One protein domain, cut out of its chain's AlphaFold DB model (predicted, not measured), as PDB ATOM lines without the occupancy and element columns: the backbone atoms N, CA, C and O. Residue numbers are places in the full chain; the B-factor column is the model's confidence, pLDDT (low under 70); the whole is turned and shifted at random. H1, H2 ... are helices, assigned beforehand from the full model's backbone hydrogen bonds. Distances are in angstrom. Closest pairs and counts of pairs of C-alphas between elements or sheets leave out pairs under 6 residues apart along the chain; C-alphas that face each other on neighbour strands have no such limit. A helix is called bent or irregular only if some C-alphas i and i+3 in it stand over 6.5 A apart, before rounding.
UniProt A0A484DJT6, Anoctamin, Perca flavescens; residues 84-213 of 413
ATOM      1  N   ASP A  84    -139.321  48.095   3.701       91.06
ATOM      2  CA  ASP A  84    -139.809  49.311   4.363       91.06
ATOM      3  C   ASP A  84    -141.253  49.657   3.949       91.06
ATOM      4  O   ASP A  84    -142.051  50.055   4.790       91.06
ATOM      5  N   HIS A  85    -141.638  49.399   2.691       90.94
ATOM      6  CA  HIS A  85    -143.015  49.624   2.223       90.94
ATOM      7  C   HIS A  85    -143.977  48.550   2.751       90.94
ATOM      8  O   HIS A  85    -145.135  48.832   3.049       90.94
ATOM      9  N   ILE A  86    -143.501  47.303   2.881       92.31
ATOM     10  CA  ILE A  86    -144.271  46.221   3.514       92.31
ATOM     11  C   ILE A  86    -144.508  46.562   4.985       92.31
ATOM     12  O   ILE A  86    -145.622  46.392   5.471       92.31
ATOM     13  N   ARG A  87    -143.486  47.077   5.678       90.94
ATOM     14  CA  ARG A  87    -143.593  47.541   7.063       90.94
ATOM     15  C   ARG A  87    -144.606  48.667   7.201       90.94
ATOM     16  O   ARG A  87    -145.463  48.583   8.068       90.94
ATOM     17  N   GLU A  88    -144.521  49.694   6.365       89.00
ATOM     18  CA  GLU A  88    -145.426  50.844   6.446       89.00
ATOM     19  C   GLU A  88    -146.895  50.437   6.250       89.00
ATOM     20  O   GLU A  88    -147.774  50.930   6.952       89.00
ATOM     21  N   TYR A  89    -147.161  49.482   5.352       89.88
ATOM     22  CA  TYR A  89    -148.523  49.054   5.033       89.88
ATOM     23  C   TYR A  89    -149.086  47.958   5.955       89.88
ATOM     24  O   TYR A  89    -150.260  47.996   6.316       89.88
ATOM     25  N   PHE A  90    -148.278  46.956   6.317       90.44
ATOM     26  CA  PHE A  90    -148.714  45.771   7.071       90.44
ATOM     27  C   PHE A  90    -148.208  45.726   8.522       90.44
ATOM     28  O   PHE A  90    -148.638  44.866   9.292       90.44
ATOM     29  N   GLY A  91    -147.303  46.624   8.905       89.50
ATOM     30  CA  GLY A  91    -146.655  46.640  10.212       89.50
ATOM     31  C   GLY A  91    -145.424  45.734  10.310       89.50
ATOM     32  O   GLY A  91    -145.062  44.979   9.401       89.50
ATOM     33  N   GLU A  92    -144.766  45.803  11.461       89.00
ATOM     34  CA  GLU A  92    -143.465  45.188  11.709       89.00
ATOM     35  C   GLU A  92    -143.517  43.660  11.777       89.00
ATOM     36  O   GLU A  92    -142.609  43.006  11.265       89.00
ATOM     37  N   LYS A  93    -144.587  43.064  12.331       87.62
ATOM     38  CA  LYS A  93    -144.727  41.594  12.439       87.62
ATOM     39  C   LYS A  93    -144.687  40.924  11.059       87.62
ATOM     40  O   LYS A  93    -143.965  39.947  10.861       87.62
ATOM     41  N   ILE A  94    -145.432  41.466  10.093       91.88
ATOM     42  CA  ILE A  94    -145.495  40.938   8.720       91.88
ATOM     43  C   ILE A  94    -144.206  41.264   7.956       91.88
ATOM     44  O   ILE A  94    -143.675  40.405   7.249       91.88
ATOM     45  N   ALA A  95    -143.655  42.467   8.130       93.19
ATOM     46  CA  ALA A  95    -142.388  42.840   7.507       93.19
ATOM     47  C   ALA A  95    -141.216  41.963   7.974       93.19
ATOM     48  O   ALA A  95    -140.403  41.555   7.145       93.19
ATOM     49  N   LEU A  96    -141.147  41.613   9.264       92.62
ATOM     50  CA  LEU A  96    -140.101  40.744   9.806       92.62
ATOM     51  C   LEU A  96    -140.205  39.312   9.263       92.62
ATOM     52  O   LEU A  96    -139.183  38.718   8.917       92.62
ATOM     53  N   TYR A  97    -141.424  38.778   9.123       94.25
ATOM     54  CA  TYR A  97    -141.661  37.480   8.477       94.25
ATOM     55  C   TYR A  97    -141.107  37.459   7.048       94.25
ATOM     56  O   TYR A  97    -140.372  36.549   6.660       94.25
ATOM     57  N   PHE A  98    -141.416  38.492   6.270       94.94
ATOM     58  CA  PHE A  98    -140.950  38.604   4.896       94.94
ATOM     59  C   PHE A  98    -139.444  38.868   4.791       94.94
ATOM     60  O   PHE A  98    -138.791  38.300   3.916       94.94
ATOM     61  N   ALA A  99    -138.871  39.643   5.714       95.19
ATOM     62  CA  ALA A  99    -137.425  39.812   5.826       95.19
ATOM     63  C   ALA A  99    -136.720  38.472   6.083       95.19
ATOM     64  O   ALA A  99    -135.728  38.167   5.420       95.19
ATOM     65  N   TRP A 100    -137.259  37.645   6.988       95.88
ATOM     66  CA  TRP A 100    -136.751  36.296   7.244       95.88
ATOM     67  C   TRP A 100    -136.857  35.402   6.010       95.88
ATOM     68  O   TRP A 100    -135.884  34.746   5.644       95.88
ATOM     69  N   LEU A 101    -138.008  35.411   5.331       94.44
ATOM     70  CA  LEU A 101    -138.242  34.595   4.143       94.44
ATOM     71  C   LEU A 101    -137.277  34.950   3.001       94.44
ATOM     72  O   LEU A 101    -136.680  34.056   2.395       94.44
ATOM     73  N   GLY A 102    -137.096  36.244   2.720       94.06
ATOM     74  CA  GLY A 102    -136.160  36.722   1.704       94.06
ATOM     75  C   GLY A 102    -134.708  36.382   2.052       94.06
ATOM     76  O   GLY A 102    -133.970  35.877   1.206       94.06
ATOM     77  N   PHE A 103    -134.320  36.576   3.315       95.00
ATOM     78  CA  PHE A 103    -132.994  36.212   3.815       95.00
ATOM     79  C   PHE A 103    -132.733  34.702   3.690       95.00
ATOM     80  O   PHE A 103    -131.715  34.295   3.132       95.00
ATOM     81  N   TYR A 104    -133.674  33.864   4.131       96.06
ATOM     82  CA  TYR A 104    -133.581  32.407   4.033       96.06
ATOM     83  C   TYR A 104    -133.481  31.929   2.581       96.06
ATOM     84  O   TYR A 104    -132.604  31.134   2.251       96.06
ATOM     85  N   THR A 105    -134.309  32.477   1.687       94.06
ATOM     86  CA  THR A 105    -134.276  32.144   0.253       94.06
ATOM     87  C   THR A 105    -132.934  32.517  -0.380       94.06
ATOM     88  O   THR A 105    -132.363  31.719  -1.122       94.06
ATOM     89  N   GLY A 106    -132.385  33.691  -0.048       93.88
ATOM     90  CA  GLY A 106    -131.057  34.106  -0.507       93.88
ATOM     91  C   GLY A 106    -129.942  33.173  -0.026       93.88
ATOM     92  O   GLY A 106    -129.063  32.814  -0.807       93.88
ATOM     93  N   TRP A 107    -130.001  32.717   1.229       95.88
ATOM     94  CA  TRP A 107    -129.025  31.780   1.801       95.88
ATOM     95  C   TRP A 107    -129.162  30.343   1.292       95.88
ATOM     96  O   TRP A 107    -128.178  29.604   1.301       95.88
ATOM     97  N   LEU A 108    -130.336  29.939   0.802       95.81
ATOM     98  CA  LEU A 108    -130.519  28.638   0.156       95.81
ATOM     99  C   LEU A 108    -129.836  28.549  -1.218       95.81
ATOM    100  O   LEU A 108    -129.498  27.445  -1.638       95.81
ATOM    101  N   LEU A 109    -129.579  29.669  -1.905       94.62
ATOM    102  CA  LEU A 109    -128.912  29.679  -3.216       94.62
ATOM    103  C   LEU A 109    -127.511  29.033  -3.205       94.62
ATOM    104  O   LEU A 109    -127.293  28.124  -4.009       94.62
ATOM    105  N   PRO A 110    -126.560  29.418  -2.325       95.25
ATOM    106  CA  PRO A 110    -125.253  28.761  -2.274       95.25
ATOM    107  C   PRO A 110    -125.362  27.280  -1.893       95.25
ATOM    108  O   PRO A 110    -124.657  26.454  -2.467       95.25
ATOM    109  N   ALA A 111    -126.277  26.923  -0.984       96.06
ATOM    110  CA  ALA A 111    -126.499  25.527  -0.611       96.06
ATOM    111  C   ALA A 111    -127.053  24.694  -1.775       96.06
ATOM    112  O   ALA A 111    -126.581  23.587  -2.028       96.06
ATOM    113  N   SER A 112    -127.998  25.250  -2.535       96.38
ATOM    114  CA  SER A 112    -128.546  24.628  -3.738       96.38
ATOM    115  C   SER A 112    -127.487  24.462  -4.827       96.38
ATOM    116  O   SER A 112    -127.441  23.407  -5.456       96.38
ATOM    117  N   LEU A 113    -126.608  25.451  -5.020       96.69
ATOM    118  CA  LEU A 113    -125.519  25.372  -5.993       96.69
ATOM    119  C   LEU A 113    -124.533  24.247  -5.647       96.69
ATOM    120  O   LEU A 113    -124.237  23.414  -6.500       96.69
ATOM    121  N   VAL A 114    -124.059  24.190  -4.398       96.44
ATOM    122  CA  VAL A 114    -123.148  23.127  -3.937       96.44
ATOM    123  C   VAL A 114    -123.825  21.756  -4.030       96.44
ATOM    124  O   VAL A 114    -123.225  20.810  -4.539       96.44
ATOM    125  N   GLY A 115    -125.092  21.655  -3.617       95.38
ATOM    126  CA  GLY A 115    -125.881  20.430  -3.742       95.38
ATOM    127  C   GLY A 115    -126.038  19.963  -5.193       95.38
ATOM    128  O   GLY A 115    -125.867  18.779  -5.473       95.38
ATOM    129  N   LEU A 116    -126.287  20.883  -6.132       95.38
ATOM    130  CA  LEU A 116    -126.388  20.572  -7.560       95.38
ATOM    131  C   LEU A 116    -125.058  20.057  -8.122       95.38
ATOM    132  O   LEU A 116    -125.054  19.087  -8.872       95.38
ATOM    133  N   VAL A 117    -123.929  20.664  -7.744       95.56
ATOM    134  CA  VAL A 117    -122.596  20.213  -8.179       95.56
ATOM    135  C   VAL A 117    -122.312  18.790  -7.691       95.56
ATOM    136  O   VAL A 117    -121.890  17.949  -8.484       95.56
ATOM    137  N   VAL A 118    -122.599  18.491  -6.420       95.44
ATOM    138  CA  VAL A 118    -122.452  17.136  -5.859       95.44
ATOM    139  C   VAL A 118    -123.381  16.138  -6.561       95.44
ATOM    140  O   VAL A 118    -122.975  15.018  -6.862       95.44
ATOM    141  N   PHE A 119    -124.606  16.547  -6.889       92.88
ATOM    142  CA  PHE A 119    -125.560  15.708  -7.612       92.88
ATOM    143  C   PHE A 119    -125.111  15.401  -9.052       92.88
ATOM    144  O   PHE A 119    -125.178  14.256  -9.496       92.88
ATOM    145  N   LEU A 120    -124.582  16.397  -9.774       93.50
ATOM    146  CA  LEU A 120    -123.998  16.214 -11.109       93.50
ATOM    147  C   LEU A 120    -122.755  15.314 -11.074       93.50
ATOM    148  O   LEU A 120    -122.577  14.477 -11.959       93.50
ATOM    149  N   PHE A 121    -121.932  15.432 -10.031       93.31
ATOM    150  CA  PHE A 121    -120.825  14.508  -9.786       93.31
ATOM    151  C   PHE A 121    -121.316  13.066  -9.563       93.31
ATOM    152  O   PHE A 121    -120.745  12.130 -10.120       93.31
ATOM    153  N   GLY A 122    -122.425  12.880  -8.839       92.38
ATOM    154  CA  GLY A 122    -123.075  11.577  -8.672       92.38
ATOM    155  C   GLY A 122    -123.538  10.947  -9.995       92.38
ATOM    156  O   GLY A 122    -123.354   9.748 -10.201       92.38
ATOM    157  N   PHE A 123    -124.062  11.738 -10.940       91.38
ATOM    158  CA  PHE A 123    -124.398  11.232 -12.282       91.38
ATOM    159  C   PHE A 123    -123.178  10.731 -13.053       91.38
ATOM    160  O   PHE A 123    -123.265   9.723 -13.757       91.38
ATOM    161  N   TRP A 124    -122.044  11.418 -12.926       91.38
ATOM    162  CA  TRP A 124    -120.797  10.988 -13.550       91.38
ATOM    163  C   TRP A 124    -120.269   9.682 -12.930       91.38
ATOM    164  O   TRP A 124    -119.868   8.770 -13.660       91.38
ATOM    165  N   LEU A 125    -120.355   9.540 -11.603       90.69
ATOM    166  CA  LEU A 125    -120.013   8.297 -10.899       90.69
ATOM    167  C   LEU A 125    -120.899   7.123 -11.323       90.69
ATOM    168  O   LEU A 125    -120.389   6.041 -11.590       90.69
ATOM    169  N   MET A 126    -122.206   7.337 -11.491       89.56
ATOM    170  CA  MET A 126    -123.144   6.294 -11.932       89.56
ATOM    171  C   MET A 126    -122.724   5.607 -13.248       89.56
ATOM    172  O   MET A 126    -123.055   4.440 -13.477       89.56
ATOM    173  N   ALA A 127    -122.016   6.325 -14.127       87.56
ATOM    174  CA  ALA A 127    -121.534   5.806 -15.405       87.56
ATOM    175  C   ALA A 127    -120.137   5.161 -15.335       87.56
ATOM    176  O   ALA A 127    -119.810   4.349 -16.200       87.56
ATOM    177  N   THR A 128    -119.314   5.530 -14.350       89.75
ATOM    178  CA  THR A 128    -117.881   5.183 -14.288       89.75
ATOM    179  C   THR A 128    -117.524   4.194 -13.179       89.75
ATOM    180  O   THR A 128    -116.457   3.587 -13.237       89.75
ATOM    181  N   ASP A 129    -118.406   4.007 -12.197       89.75
ATOM    182  CA  ASP A 129    -118.163   3.167 -11.027       89.75
ATOM    183  C   ASP A 129    -117.968   1.680 -11.388       89.75
ATOM    184  O   ASP A 129    -118.781   1.067 -12.090       89.75
ATOM    185  N   VAL A 130    -116.863   1.102 -10.905       90.25
ATOM    186  CA  VAL A 130    -116.459  -0.284 -11.197       90.25
ATOM    187  C   VAL A 130    -117.401  -1.304 -10.533       90.25
ATOM    188  O   VAL A 130    -117.913  -2.155 -11.264       90.25
ATOM    189  N   PRO A 131    -117.733  -1.206  -9.225       88.44
ATOM    190  CA  PRO A 131    -118.731  -2.074  -8.590       88.44
ATOM    191  C   PRO A 131    -120.088  -2.083  -9.297       88.44
ATOM    192  O   PRO A 131    -120.695  -3.141  -9.479       88.44
ATOM    193  N   ALA A 132    -120.569  -0.918  -9.746       87.81
ATOM    194  CA  ALA A 132    -121.818  -0.835 -10.496       87.81
ATOM    195  C   ALA A 132    -121.757  -1.609 -11.818       87.81
ATOM    196  O   ALA A 132    -122.748  -2.222 -12.220       87.81
ATOM    197  N   LYS A 133    -120.612  -1.581 -12.505       90.31
ATOM    198  CA  LYS A 133    -120.411  -2.323 -13.750       90.31
ATOM    199  C   LYS A 133    -120.347  -3.831 -13.500       90.31
ATOM    200  O   LYS A 133    -121.053  -4.571 -14.175       90.31
ATOM    201  N   GLU A 134    -119.600  -4.270 -12.489       89.44
ATOM    202  CA  GLU A 134    -119.507  -5.686 -12.103       89.44
ATOM    203  C   GLU A 134    -120.871  -6.278 -11.716       89.44
ATOM    204  O   GLU A 134    -121.216  -7.375 -12.153       89.44
ATOM    205  N   LEU A 135    -121.689  -5.528 -10.968       88.75
ATOM    206  CA  LEU A 135    -123.065  -5.904 -10.626       88.75
ATOM    207  C   LEU A 135    -123.951  -6.077 -11.869       88.75
ATOM    208  O   LEU A 135    -124.758  -7.003 -11.938       88.75
ATOM    209  N   CYS A 136    -123.867  -5.155 -12.829       89.00
ATOM    210  CA  CYS A 136    -124.707  -5.200 -14.025       89.00
ATOM    211  C   CYS A 136    -124.262  -6.304 -14.997       89.00
ATOM    212  O   CYS A 136    -125.112  -6.925 -15.635       89.00
ATOM    213  N   ASP A 137    -122.957  -6.575 -15.071       90.31
ATOM    214  CA  ASP A 137    -122.364  -7.564 -15.975       90.31
ATOM    215  C   ASP A 137    -122.407  -8.996 -15.398       90.31
ATOM    216  O   ASP A 137    -122.158  -9.963 -16.119       90.31
ATOM    217  N   SER A 138    -122.779  -9.173 -14.121       85.31
ATOM    218  CA  SER A 138    -122.791 -10.486 -13.457       85.31
ATOM    219  C   SER A 138    -123.810 -11.482 -14.032       85.31
ATOM    220  O   SER A 138    -123.721 -12.678 -13.743       85.31
ATOM    221  N   GLY A 139    -124.807 -11.028 -14.800       85.81
ATOM    222  CA  GLY A 139    -125.854 -11.887 -15.369       85.81
ATOM    223  C   GLY A 139    -126.550 -12.751 -14.305       85.81
ATOM    224  O   GLY A 139    -126.991 -12.231 -13.277       85.81
ATOM    225  N   ASP A 140    -126.597 -14.066 -14.529       82.44
ATOM    226  CA  ASP A 140    -127.243 -15.052 -13.642       82.44
ATOM    227  C   ASP A 140    -126.259 -15.796 -12.715       82.44
ATOM    228  O   ASP A 140    -126.608 -16.807 -12.110       82.44
ATOM    229  N   SER A 141    -125.017 -15.315 -12.588       87.25
ATOM    230  CA  SER A 141    -123.970 -15.994 -11.802       87.25
ATOM    231  C   SER A 141    -124.231 -16.007 -10.289       87.25
ATOM    232  O   SER A 141    -123.868 -16.969  -9.612       87.25
ATOM    233  N   PHE A 142    -124.889 -14.972  -9.755       87.25
ATOM    234  CA  PHE A 142    -125.187 -14.841  -8.327       87.25
ATOM    235  C   PHE A 142    -126.697 -14.848  -8.070       87.25
ATOM    236  O   PHE A 142    -127.416 -13.909  -8.425       87.25
ATOM    237  N   ILE A 143    -127.163 -15.903  -7.398       88.06
ATOM    238  CA  ILE A 143    -128.556 -16.074  -6.976       88.06
ATOM    239  C   ILE A 143    -128.675 -15.697  -5.500       88.06
ATOM    240  O   ILE A 143    -127.964 -16.226  -4.646       88.06
ATOM    241  N   MET A 144    -129.595 -14.787  -5.194       85.81
ATOM    242  CA  MET A 144    -129.821 -14.274  -3.847       85.81
ATOM    243  C   MET A 144    -130.971 -14.995  -3.138       85.81
ATOM    244  O   MET A 144    -131.897 -15.535  -3.756       85.81
ATOM    245  N   CYS A 145    -130.922 -14.993  -1.803       84.94
ATOM    246  CA  CYS A 145    -131.945 -15.617  -0.971       84.94
ATOM    247  C   CYS A 145    -133.308 -14.913  -1.109       84.94
ATOM    248  O   CYS A 145    -133.378 -13.686  -1.243       84.94
ATOM    249  N   PRO A 146    -134.419 -15.660  -1.005       79.38
ATOM    250  CA  PRO A 146    -135.747 -15.076  -1.098       79.38
ATOM    251  C   PRO A 146    -136.048 -14.143   0.087       79.38
ATOM    252  O   PRO A 146    -135.823 -14.456   1.262       79.38
ATOM    253  N   LEU A 147    -136.636 -12.987  -0.233       72.69
ATOM    254  CA  LEU A 147    -137.019 -11.955   0.740       72.69
ATOM    255  C   LEU A 147    -138.284 -12.313   1.543       72.69
ATOM    256  O   LEU A 147    -138.669 -11.601   2.466       72.69
ATOM    257  N   CYS A 148    -138.965 -13.402   1.199       72.88
ATOM    258  CA  CYS A 148    -140.125 -13.881   1.934       72.88
ATOM    259  C   CYS A 148    -140.276 -15.398   1.792       72.88
ATOM    260  O   CYS A 148    -139.715 -15.995   0.878       72.88
ATOM    261  N   LYS A 149    -141.056 -16.032   2.678       71.62
ATOM    262  CA  LYS A 149    -141.269 -17.495   2.658       71.62
ATOM    263  C   LYS A 149    -141.928 -18.007   1.367       71.62
ATOM    264  O   LYS A 149    -141.769 -19.172   1.041       71.62
ATOM    265  N   VAL A 150    -142.679 -17.150   0.672       72.38
ATOM    266  CA  VAL A 150    -143.440 -17.483  -0.550       72.38
ATOM    267  C   VAL A 150    -142.775 -16.891  -1.807       72.38
ATOM    268  O   VAL A 150    -143.292 -17.021  -2.908       72.38
ATOM    269  N   CYS A 151    -141.633 -16.217  -1.653       74.19
ATOM    270  CA  CYS A 151    -140.935 -15.545  -2.745       74.19
ATOM    271  C   CYS A 151    -139.971 -16.516  -3.428       74.19
ATOM    272  O   CYS A 151    -139.334 -17.330  -2.758       74.19
ATOM    273  N   THR A 152    -139.813 -16.383  -4.743       80.88
ATOM    274  CA  THR A 152    -138.770 -17.093  -5.489       80.88
ATOM    275  C   THR A 152    -137.401 -16.460  -5.249       80.88
ATOM    276  O   THR A 152    -137.284 -15.308  -4.814       80.88
ATOM    277  N   GLN A 153    -136.350 -17.223  -5.535       83.12
ATOM    278  CA  GLN A 153    -134.998 -16.691  -5.644       83.12
ATOM    279  C   GLN A 153    -134.938 -15.629  -6.751       83.12
ATOM    280  O   GLN A 153    -135.751 -15.634  -7.680       83.12
ATOM    281  N   TRP A 154    -133.988 -14.706  -6.634       82.06
ATOM    282  CA  TRP A 154    -133.817 -13.597  -7.569       82.06
ATOM    283  C   TRP A 154    -132.340 -13.403  -7.915       82.06
ATOM    284  O   TRP A 154    -131.459 -13.698  -7.104       82.06
ATOM    285  N   ASN A 155    -132.079 -12.913  -9.128       86.06
ATOM    286  CA  ASN A 155    -130.724 -12.743  -9.654       86.06
ATOM    287  C   ASN A 155    -130.162 -11.386  -9.243       86.06
ATOM    288  O   ASN A 155    -130.866 -10.373  -9.287       86.06
ATOM    289  N   TYR A 156    -128.882 -11.358  -8.884       85.06
ATOM    290  CA  TYR A 156    -128.199 -10.154  -8.413       85.06
ATOM    291  C   TYR A 156    -128.217  -9.012  -9.449       85.06
ATOM    292  O   TYR A 156    -128.540  -7.873  -9.108       85.06
ATOM    293  N   SER A 157    -128.027  -9.333 -10.734       85.06
ATOM    294  CA  SER A 157    -128.031  -8.370 -11.852       85.06
ATOM    295  C   SER A 157    -129.345  -7.589 -12.020       85.06
ATOM    296  O   SER A 157    -129.340  -6.465 -12.528       85.06
ATOM    297  N   SER A 158    -130.476  -8.118 -11.533       83.69
ATOM    298  CA  SER A 158    -131.795  -7.467 -11.637       83.69
ATOM    299  C   SER A 158    -131.886  -6.116 -10.907       83.69
ATOM    300  O   SER A 158    -132.768  -5.307 -11.197       83.69
ATOM    301  N   ILE A 159    -130.956  -5.834  -9.989       83.88
ATOM    302  CA  ILE A 159    -130.907  -4.608  -9.173       83.88
ATOM    303  C   ILE A 159    -129.957  -3.553  -9.729       83.88
ATOM    304  O   ILE A 159    -129.900  -2.454  -9.184       83.88
ATOM    305  N   CYS A 160    -129.297  -3.826 -10.856       87.31
ATOM    306  CA  CYS A 160    -128.386  -2.907 -11.541       87.31
ATOM    307  C   CYS A 160    -128.901  -1.450 -11.578       87.31
ATOM    308  O   CYS A 160    -128.191  -0.531 -11.173       87.31
ATOM    309  N   LEU A 161    -130.159  -1.227 -11.987       84.50
ATOM    310  CA  LEU A 161    -130.746   0.118 -12.061       84.50
ATOM    311  C   LEU A 161    -130.874   0.784 -10.682       84.50
ATOM    312  O   LEU A 161    -130.551   1.958 -10.521       84.50
ATOM    313  N   THR A 162    -131.358   0.036  -9.694       82.88
ATOM    314  CA  THR A 162    -131.576   0.542  -8.337       82.88
ATOM    315  C   THR A 162    -130.243   0.835  -7.656       82.88
ATOM    316  O   THR A 162    -130.099   1.881  -7.043       82.88
ATOM    317  N   PHE A 163    -129.239  -0.026  -7.815       86.38
ATOM    318  CA  PHE A 163    -127.901   0.208  -7.268       86.38
ATOM    319  C   PHE A 163    -127.228   1.437  -7.889       86.38
ATOM    320  O   PHE A 163    -126.722   2.290  -7.164       86.38
ATOM    321  N   LYS A 164    -127.315   1.594  -9.218       88.00
ATOM    322  CA  LYS A 164    -126.852   2.801  -9.923       88.00
ATOM    323  C   LYS A 164    -127.531   4.070  -9.406       88.00
ATOM    324  O   LYS A 164    -126.861   5.070  -9.170       88.00
ATOM    325  N   ALA A 165    -128.841   4.017  -9.169       86.25
ATOM    326  CA  ALA A 165    -129.562   5.118  -8.538       86.25
ATOM    327  C   ALA A 165    -129.120   5.363  -7.083       86.25
ATOM    328  O   ALA A 165    -129.153   6.500  -6.629       86.25
ATOM    329  N   GLY A 166    -128.679   4.332  -6.357       87.00
ATOM    330  CA  GLY A 166    -128.117   4.453  -5.009       87.00
ATOM    331  C   GLY A 166    -126.827   5.272  -4.972       87.00
ATOM    332  O   GLY A 166    -126.716   6.172  -4.146       87.00
ATOM    333  N   ILE A 167    -125.912   5.049  -5.921       87.38
ATOM    334  CA  ILE A 167    -124.629   5.779  -6.043       87.38
ATOM    335  C   ILE A 167    -124.831   7.289  -6.252       87.38
ATOM    336  O   ILE A 167    -124.022   8.113  -5.816       87.38
ATOM    337  N   LEU A 168    -125.941   7.685  -6.882       86.62
ATOM    338  CA  LEU A 168    -126.300   9.097  -7.033       86.62
ATOM    339  C   LEU A 168    -126.444   9.802  -5.673       86.62
ATOM    340  O   LEU A 168    -126.117  10.982  -5.554       86.62
ATOM    341  N   PHE A 169    -126.915   9.078  -4.656       86.12
ATOM    342  CA  PHE A 169    -127.144   9.594  -3.307       86.12
ATOM    343  C   PHE A 169    -126.037   9.208  -2.312       86.12
ATOM    344  O   PHE A 169    -125.789   9.950  -1.363       86.12
ATOM    345  N   ASP A 170    -125.372   8.073  -2.518       88.00
ATOM    346  CA  ASP A 170    -124.302   7.564  -1.661       88.00
ATOM    347  C   ASP A 170    -122.954   7.649  -2.385       88.00
ATOM    348  O   ASP A 170    -122.523   6.728  -3.077       88.00
ATOM    349  N   ASN A 171    -122.310   8.810  -2.280       89.88
ATOM    350  CA  ASN A 171    -121.000   9.064  -2.865       89.88
ATOM    351  C   ASN A 171    -120.138   9.917  -1.930       89.88
ATOM    352  O   ASN A 171    -120.632  10.591  -1.030       89.88
ATOM    353  N   GLY A 172    -118.824   9.957  -2.170       90.75
ATOM    354  CA  GLY A 172    -117.914  10.775  -1.355       90.75
ATOM    355  C   GLY A 172    -118.268  12.272  -1.332       90.75
ATOM    356  O   GLY A 172    -117.962  12.967  -0.363       90.75
ATOM    357  N   GLY A 173    -118.964  12.774  -2.358       93.19
ATOM    358  CA  GLY A 173    -119.447  14.152  -2.411       93.19
ATOM    359  C   GLY A 173    -120.558  14.452  -1.401       93.19
ATOM    360  O   GLY A 173    -120.603  15.559  -0.863       93.19
ATOM    361  N   THR A 174    -121.423  13.487  -1.072       92.38
ATOM    362  CA  THR A 174    -122.480  13.697  -0.068       92.38
ATOM    363  C   THR A 174    -121.926  13.771   1.356       92.38
ATOM    364  O   THR A 174    -122.464  14.515   2.178       92.38
ATOM    365  N   VAL A 175    -120.781  13.134   1.632       94.75
ATOM    366  CA  VAL A 175    -120.031  13.330   2.888       94.75
ATOM    367  C   VAL A 175    -119.562  14.779   3.010       94.75
ATOM    368  O   VAL A 175    -119.820  15.422   4.028       94.75
ATOM    369  N   PHE A 176    -118.948  15.335   1.961       95.44
ATOM    370  CA  PHE A 176    -118.577  16.754   1.928       95.44
ATOM    371  C   PHE A 176    -119.800  17.669   2.112       95.44
ATOM    372  O   PHE A 176    -119.761  18.600   2.922       95.44
ATOM    373  N   LEU A 177    -120.908  17.365   1.427       95.44
ATOM    374  CA  LEU A 177    -122.161  18.111   1.549       95.44
ATOM    375  C   LEU A 177    -122.690  18.116   2.990       95.44
ATOM    376  O   LEU A 177    -123.174  19.146   3.445       95.44
ATOM    377  N   SER A 178    -122.570  17.011   3.732       95.62
ATOM    378  CA  SER A 178    -123.038  16.930   5.124       95.62
ATOM    379  C   SER A 178    -122.294  17.898   6.063       95.62
ATOM    380  O   SER A 178    -122.917  18.592   6.876       95.62
ATOM    381  N   VAL A 179    -120.971  18.018   5.900       96.50
ATOM    382  CA  VAL A 179    -120.128  18.955   6.660       96.50
ATOM    383  C   VAL A 179    -120.447  20.393   6.259       96.50
ATOM    384  O   VAL A 179    -120.646  21.253   7.119       96.50
ATOM    385  N   PHE A 180    -120.562  20.643   4.953       97.00
ATOM    386  CA  PHE A 180    -120.943  21.947   4.421       97.00
ATOM    387  C   PHE A 180    -122.309  22.401   4.955       97.00
ATOM    388  O   PHE A 180    -122.415  23.515   5.456       97.00
ATOM    389  N   MET A 181    -123.337  21.543   4.923       96.94
ATOM    390  CA  MET A 181    -124.685  21.875   5.405       96.94
ATOM    391  C   MET A 181    -124.714  22.164   6.909       96.94
ATOM    392  O   MET A 181    -125.463  23.036   7.349       96.94
ATOM    393  N   SER A 182    -123.872  21.486   7.693       96.88
ATOM    394  CA  SER A 182    -123.736  21.746   9.131       96.88
ATOM    395  C   SER A 182    -123.152  23.138   9.402       96.88
ATOM    396  O   SER A 182    -123.688  23.891  10.216       96.88
ATOM    397  N   LEU A 183    -122.097  23.524   8.675       96.62
ATOM    398  CA  LEU A 183    -121.503  24.865   8.767       96.62
ATOM    399  C   LEU A 183    -122.434  25.950   8.208       96.62
ATOM    400  O   LEU A 183    -122.569  27.026   8.797       96.62
ATOM    401  N   TRP A 184    -123.109  25.665   7.096       97.50
ATOM    402  CA  TRP A 184    -124.109  26.543   6.496       97.50
ATOM    403  C   TRP A 184    -125.248  26.840   7.477       97.50
ATOM    404  O   TRP A 184    -125.614  27.998   7.633       97.50
ATOM    405  N   ALA A 185    -125.757  25.841   8.206       96.69
ATOM    406  CA  ALA A 185    -126.848  26.038   9.162       96.69
ATOM    407  C   ALA A 185    -126.453  26.968  10.323       96.69
ATOM    408  O   ALA A 185    -127.214  27.870  10.680       96.69
ATOM    409  N   VAL A 186    -125.253  26.790  10.890       96.81
ATOM    410  CA  VAL A 186    -124.744  27.650  11.974       96.81
ATOM    411  C   VAL A 186    -124.511  29.075  11.476       96.81
ATOM    412  O   VAL A 186    -124.973  30.030  12.098       96.81
ATOM    413  N   THR A 187    -123.838  29.230  10.334       96.50
ATOM    414  CA  THR A 187    -123.568  30.556   9.755       96.50
ATOM    415  C   THR A 187    -124.858  31.282   9.375       96.50
ATOM    416  O   THR A 187    -125.012  32.451   9.724       96.50
ATOM    417  N   PHE A 188    -125.822  30.591   8.764       97.12
ATOM    418  CA  PHE A 188    -127.155  31.118   8.475       97.12
ATOM    419  C   PHE A 188    -127.843  31.667   9.734       97.12
ATOM    420  O   PHE A 188    -128.314  32.806   9.728       97.12
ATOM    421  N   LEU A 189    -127.875  30.891  10.825       96.56
ATOM    422  CA  LEU A 189    -128.528  31.307  12.069       96.56
ATOM    423  C   LEU A 189    -127.839  32.517  12.712       96.56
ATOM    424  O   LEU A 189    -128.525  33.438  13.152       96.56
ATOM    425  N   GLU A 190    -126.506  32.555  12.743       97.00
ATOM    426  CA  GLU A 190    -125.761  33.688  13.310       97.00
ATOM    427  C   GLU A 190    -125.929  34.970  12.481       97.00
ATOM    428  O   GLU A 190    -126.163  36.051  13.032       97.00
ATOM    429  N   TYR A 191    -125.911  34.869  11.149       97.38
ATOM    430  CA  TYR A 191    -126.201  36.023  10.298       97.38
ATOM    431  C   TYR A 191    -127.662  36.474  10.405       97.38
ATOM    432  O   TYR A 191    -127.921  37.681  10.358       97.38
ATOM    433  N   TRP A 192    -128.613  35.549  10.581       97.19
ATOM    434  CA  TRP A 192    -130.006  35.916  10.826       97.19
ATOM    435  C   TRP A 192    -130.157  36.669  12.146       97.19
ATOM    436  O   TRP A 192    -130.765  37.734  12.144       97.19
ATOM    437  N   LYS A 193    -129.559  36.192  13.248       96.19
ATOM    438  CA  LYS A 193    -129.580  36.901  14.542       96.19
ATOM    439  C   LYS A 193    -129.083  38.338  14.391       96.19
ATOM    440  O   LYS A 193    -129.779  39.270  14.781       96.19
ATOM    441  N   ARG A 194    -127.933  38.528  13.733       96.50
ATOM    442  CA  ARG A 194    -127.373  39.861  13.459       96.50
ATOM    443  C   ARG A 194    -128.313  40.732  12.619       96.50
ATOM    444  O   ARG A 194    -128.475  41.915  12.907       96.50
ATOM    445  N   THR A 195    -128.911  40.164  11.574       94.75
ATOM    446  CA  THR A 195    -129.829  40.886  10.676       94.75
ATOM    447  C   THR A 195    -131.122  41.261  11.398       94.75
ATOM    448  O   THR A 195    -131.584  42.391  11.266       94.75
ATOM    449  N   CYS A 196    -131.657  40.355  12.216       93.56
ATOM    450  CA  CYS A 196    -132.832  40.572  13.048       93.56
ATOM    451  C   CYS A 196    -132.603  41.726  14.033       93.56
ATOM    452  O   CYS A 196    -133.415  42.642  14.065       93.56
ATOM    453  N   THR A 197    -131.467  41.758  14.742       93.25
ATOM    454  CA  THR A 197    -131.113  42.878  15.637       93.25
ATOM    455  C   THR A 197    -130.953  44.200  14.883       93.25
ATOM    456  O   THR A 197    -131.405  45.242  15.349       93.25
ATOM    457  N   ALA A 198    -130.329  44.186  13.702       93.44
ATOM    458  CA  ALA A 198    -130.178  45.398  12.896       93.44
ATOM    459  C   ALA A 198    -131.532  45.940  12.402       93.44
ATOM    460  O   ALA A 198    -131.726  47.156  12.351       93.44
ATOM    461  N   LEU A 199    -132.464  45.052  12.042       92.81
ATOM    462  CA  LEU A 199    -133.824  45.407  11.639       92.81
ATOM    463  C   LEU A 199    -134.649  45.889  12.833       92.81
ATOM    464  O   LEU A 199    -135.255  46.947  12.737       92.81
ATOM    465  N   SER A 200    -134.629  45.176  13.962       90.31
ATOM    466  CA  SER A 200    -135.389  45.559  15.156       90.31
ATOM    467  C   SER A 200    -134.931  46.900  15.724       90.31
ATOM    468  O   SER A 200    -135.774  47.703  16.109       90.31
ATOM    469  N   HIS A 201    -133.625  47.185  15.695       90.12
ATOM    470  CA  HIS A 201    -133.092  48.496  16.058       90.12
ATOM    471  C   HIS A 201    -133.474  49.569  15.034       90.12
ATOM    472  O   HIS A 201    -133.870  50.661  15.411       90.12
ATOM    473  N   ARG A 202    -133.369  49.301  13.724       90.38
ATOM    474  CA  ARG A 202    -133.801  50.265  12.689       90.38
ATOM    475  C   ARG A 202    -135.291  50.592  12.808       90.38
ATOM    476  O   ARG A 202    -135.721  51.675  12.422       90.38
ATOM    477  N   TRP A 203    -136.076  49.623  13.257       89.31
ATOM    478  CA  TRP A 203    -137.517  49.738  13.379       89.31
ATOM    479  C   TRP A 203    -137.983  50.210  14.761       89.31
ATOM    480  O   TRP A 203    -139.187  50.363  14.935       89.31
ATOM    481  N   ASP A 204    -137.066  50.504  15.689       86.25
ATOM    482  CA  ASP A 204    -137.363  50.916  17.070       86.25
ATOM    483  C   ASP A 204    -138.295  49.925  17.808       86.25
ATOM    484  O   ASP A 204    -139.178  50.314  18.565       86.25
ATOM    485  N   CYS A 205    -138.120  48.617  17.580       82.25
ATOM    486  CA  CYS A 205    -138.958  47.552  18.161       82.25
ATOM    487  C   CYS A 205    -138.267  46.731  19.262       82.25
ATOM    488  O   CYS A 205    -138.781  45.687  19.656       82.25
ATOM    489  N   SER A 206    -137.085  47.136  19.731       75.25
ATOM    490  CA  SER A 206    -136.272  46.326  20.652       75.25
ATOM    491  C   SER A 206    -136.839  46.197  22.069       75.25
ATOM    492  O   SER A 206    -136.518  45.221  22.735       75.25
ATOM    493  N   GLU A 207    -137.668  47.139  22.525       70.31
ATOM    494  CA  GLU A 207    -138.135  47.219  23.925       70.31
ATOM    495  C   GLU A 207    -139.657  47.022  24.085       70.31
ATOM    496  O   GLU A 207    -140.217  47.254  25.153       70.31
ATOM    497  N   PHE A 208    -140.355  46.598  23.027       70.31
ATOM    498  CA  PHE A 208    -141.822  46.560  23.023       70.31
ATOM    499  C   PHE A 208    -142.419  45.500  23.972       70.31
ATOM    500  O   PHE A 208    -143.430  45.754  24.628       70.31
ATOM    501  N   GLU A 209    -141.798  44.319  24.068       66.25
ATOM    502  CA  GLU A 209    -142.326  43.183  24.845       66.25
ATOM    503  C   GLU A 209    -142.350  43.462  26.360       66.25
ATOM    504  O   GLU A 209    -143.334  43.151  27.032       66.25
ATOM    505  N   ASP A 210    -141.305  44.107  26.887       61.25
ATOM    506  CA  ASP A 210    -141.141  44.344  28.327       61.25
ATOM    507  C   ASP A 210    -141.999  45.504  28.859       61.25
ATOM    508  O   ASP A 210    -142.344  45.528  30.044       61.25
ATOM    509  N   ILE A 211    -142.342  46.475  28.004       61.94
ATOM    510  CA  ILE A 211    -142.951  47.744  28.431       61.94
ATOM    511  C   ILE A 211    -144.472  47.763  28.203       61.94
ATOM    512  O   ILE A 211    -145.200  48.324  29.026       61.94
ATOM    513  N   GLU A 212    -144.985  47.149  27.127       65.69
ATOM    514  CA  GLU A 212    -146.354  47.427  26.655       65.69
ATOM    515  C   GLU A 212    -147.281  46.204  26.502       65.69
ATOM    516  O   GLU A 212    -148.469  46.378  26.193       65.69
ATOM    517  N   GLU A 213    -146.821  44.969  26.748       71.88
ATOM    518  CA  GLU A 213    -147.667  43.796  26.493       71.88
ATOM    519  C   GLU A 213    -148.819  43.646  27.513       71.88
ATOM    520  O   GLU A 213    -148.642  43.434  28.717       71.88
TER     521      GLU A 213
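What this domain is: This is residues 84 to 213 of the 413 residues of the protein "Anoctamin" of Perca flavescens (UniProt A0A484DJT6). This is a long, thin, gently curved rod whose shaft is two long helices side by side, H2 and H5, running opposite ways. At one end of the shaft the short helix H1 packs across the start of H2, and the last residues, 207 to 213 with H6, stick out; beyond the other end the short helical hairpin of H3 and H4 carries the rod onward, H4 packing on H2, and the loop of residues 138 to 155 lies past it. The printed part has 130 residues with six named helices, in the order H1 to H6, and no named strand, an all-helix domain. It is extended, with a radius of gyration of the C-alphas of 25.6 A and spans of 77 by 35 by 24 A.

How they stand to each other: Start with H1, residues 84 to 90, which touches residues 94 to 95 of H2, residues 92 to 128, at a steep tilt of 65 degrees; the closest C-alphas, of Arg 87 and Ala 95, are 4.9 A apart. H2 is the hub, touching three other helices, and has a kink of 30 degrees near residue 111. After it comes H3, residues 130 to 137, close to H2 but not clearly touching, with the C-alphas of Met 126 and Ala 132 7.4 A apart. H3 forms a helical hairpin with H4, residues 156 to 169, opposite ways at a shallow tilt of 32 degrees; their closest C-alphas, of Cys 136 and Cys 160, are 5.0 A apart. Residues 164 to 169 of H4 touch residues 119 to 126 of H2 at a steep tilt of 41 degrees, closest at the C-alphas of Gly 122 and Leu 168, 4.4 A. H5, residues 172 to 202, touches H2 at a shallow tilt of 13 degrees, opposite ways, closest at the C-alphas of Val 118 and Gly 173, 5.5 A. H4 and H5 meet only through their link. H6, residues 208 to 212, touches no helix. Each O i to N i+4 pair is within hydrogen-bond range in H1, H3, H5 and H6, against 29 of 33 in H2 and 5 of 10 in H4.

Where its parts are: Find C-alpha 84 at (-139.809, 49.311, 4.363), where H1 begins. H2 runs 54.1 A from C-alpha 92 to C-alpha 128 at (-117.881, 5.183, -14.288). H3 follows, then H4, 20.4 A long and irregular, with C-alphas 158 and 161 7.7 A apart. H5 runs back 44.8 A to C-alpha 202 at (-133.801, 50.265, 12.689), and H6 follows.

The domain as a whole: Look at Ser 141 and Ile 211 for the farthest C-alphas, 77.7 A apart. The printed part has no cut. The link from H3 to H4, 18 residues, is long, with residues 143 to 144 pairing antiparallel with 154 to 155; the other links are tight. Mean pLDDT of the printed part is 89.1, and residues 209 to 212 are under 70.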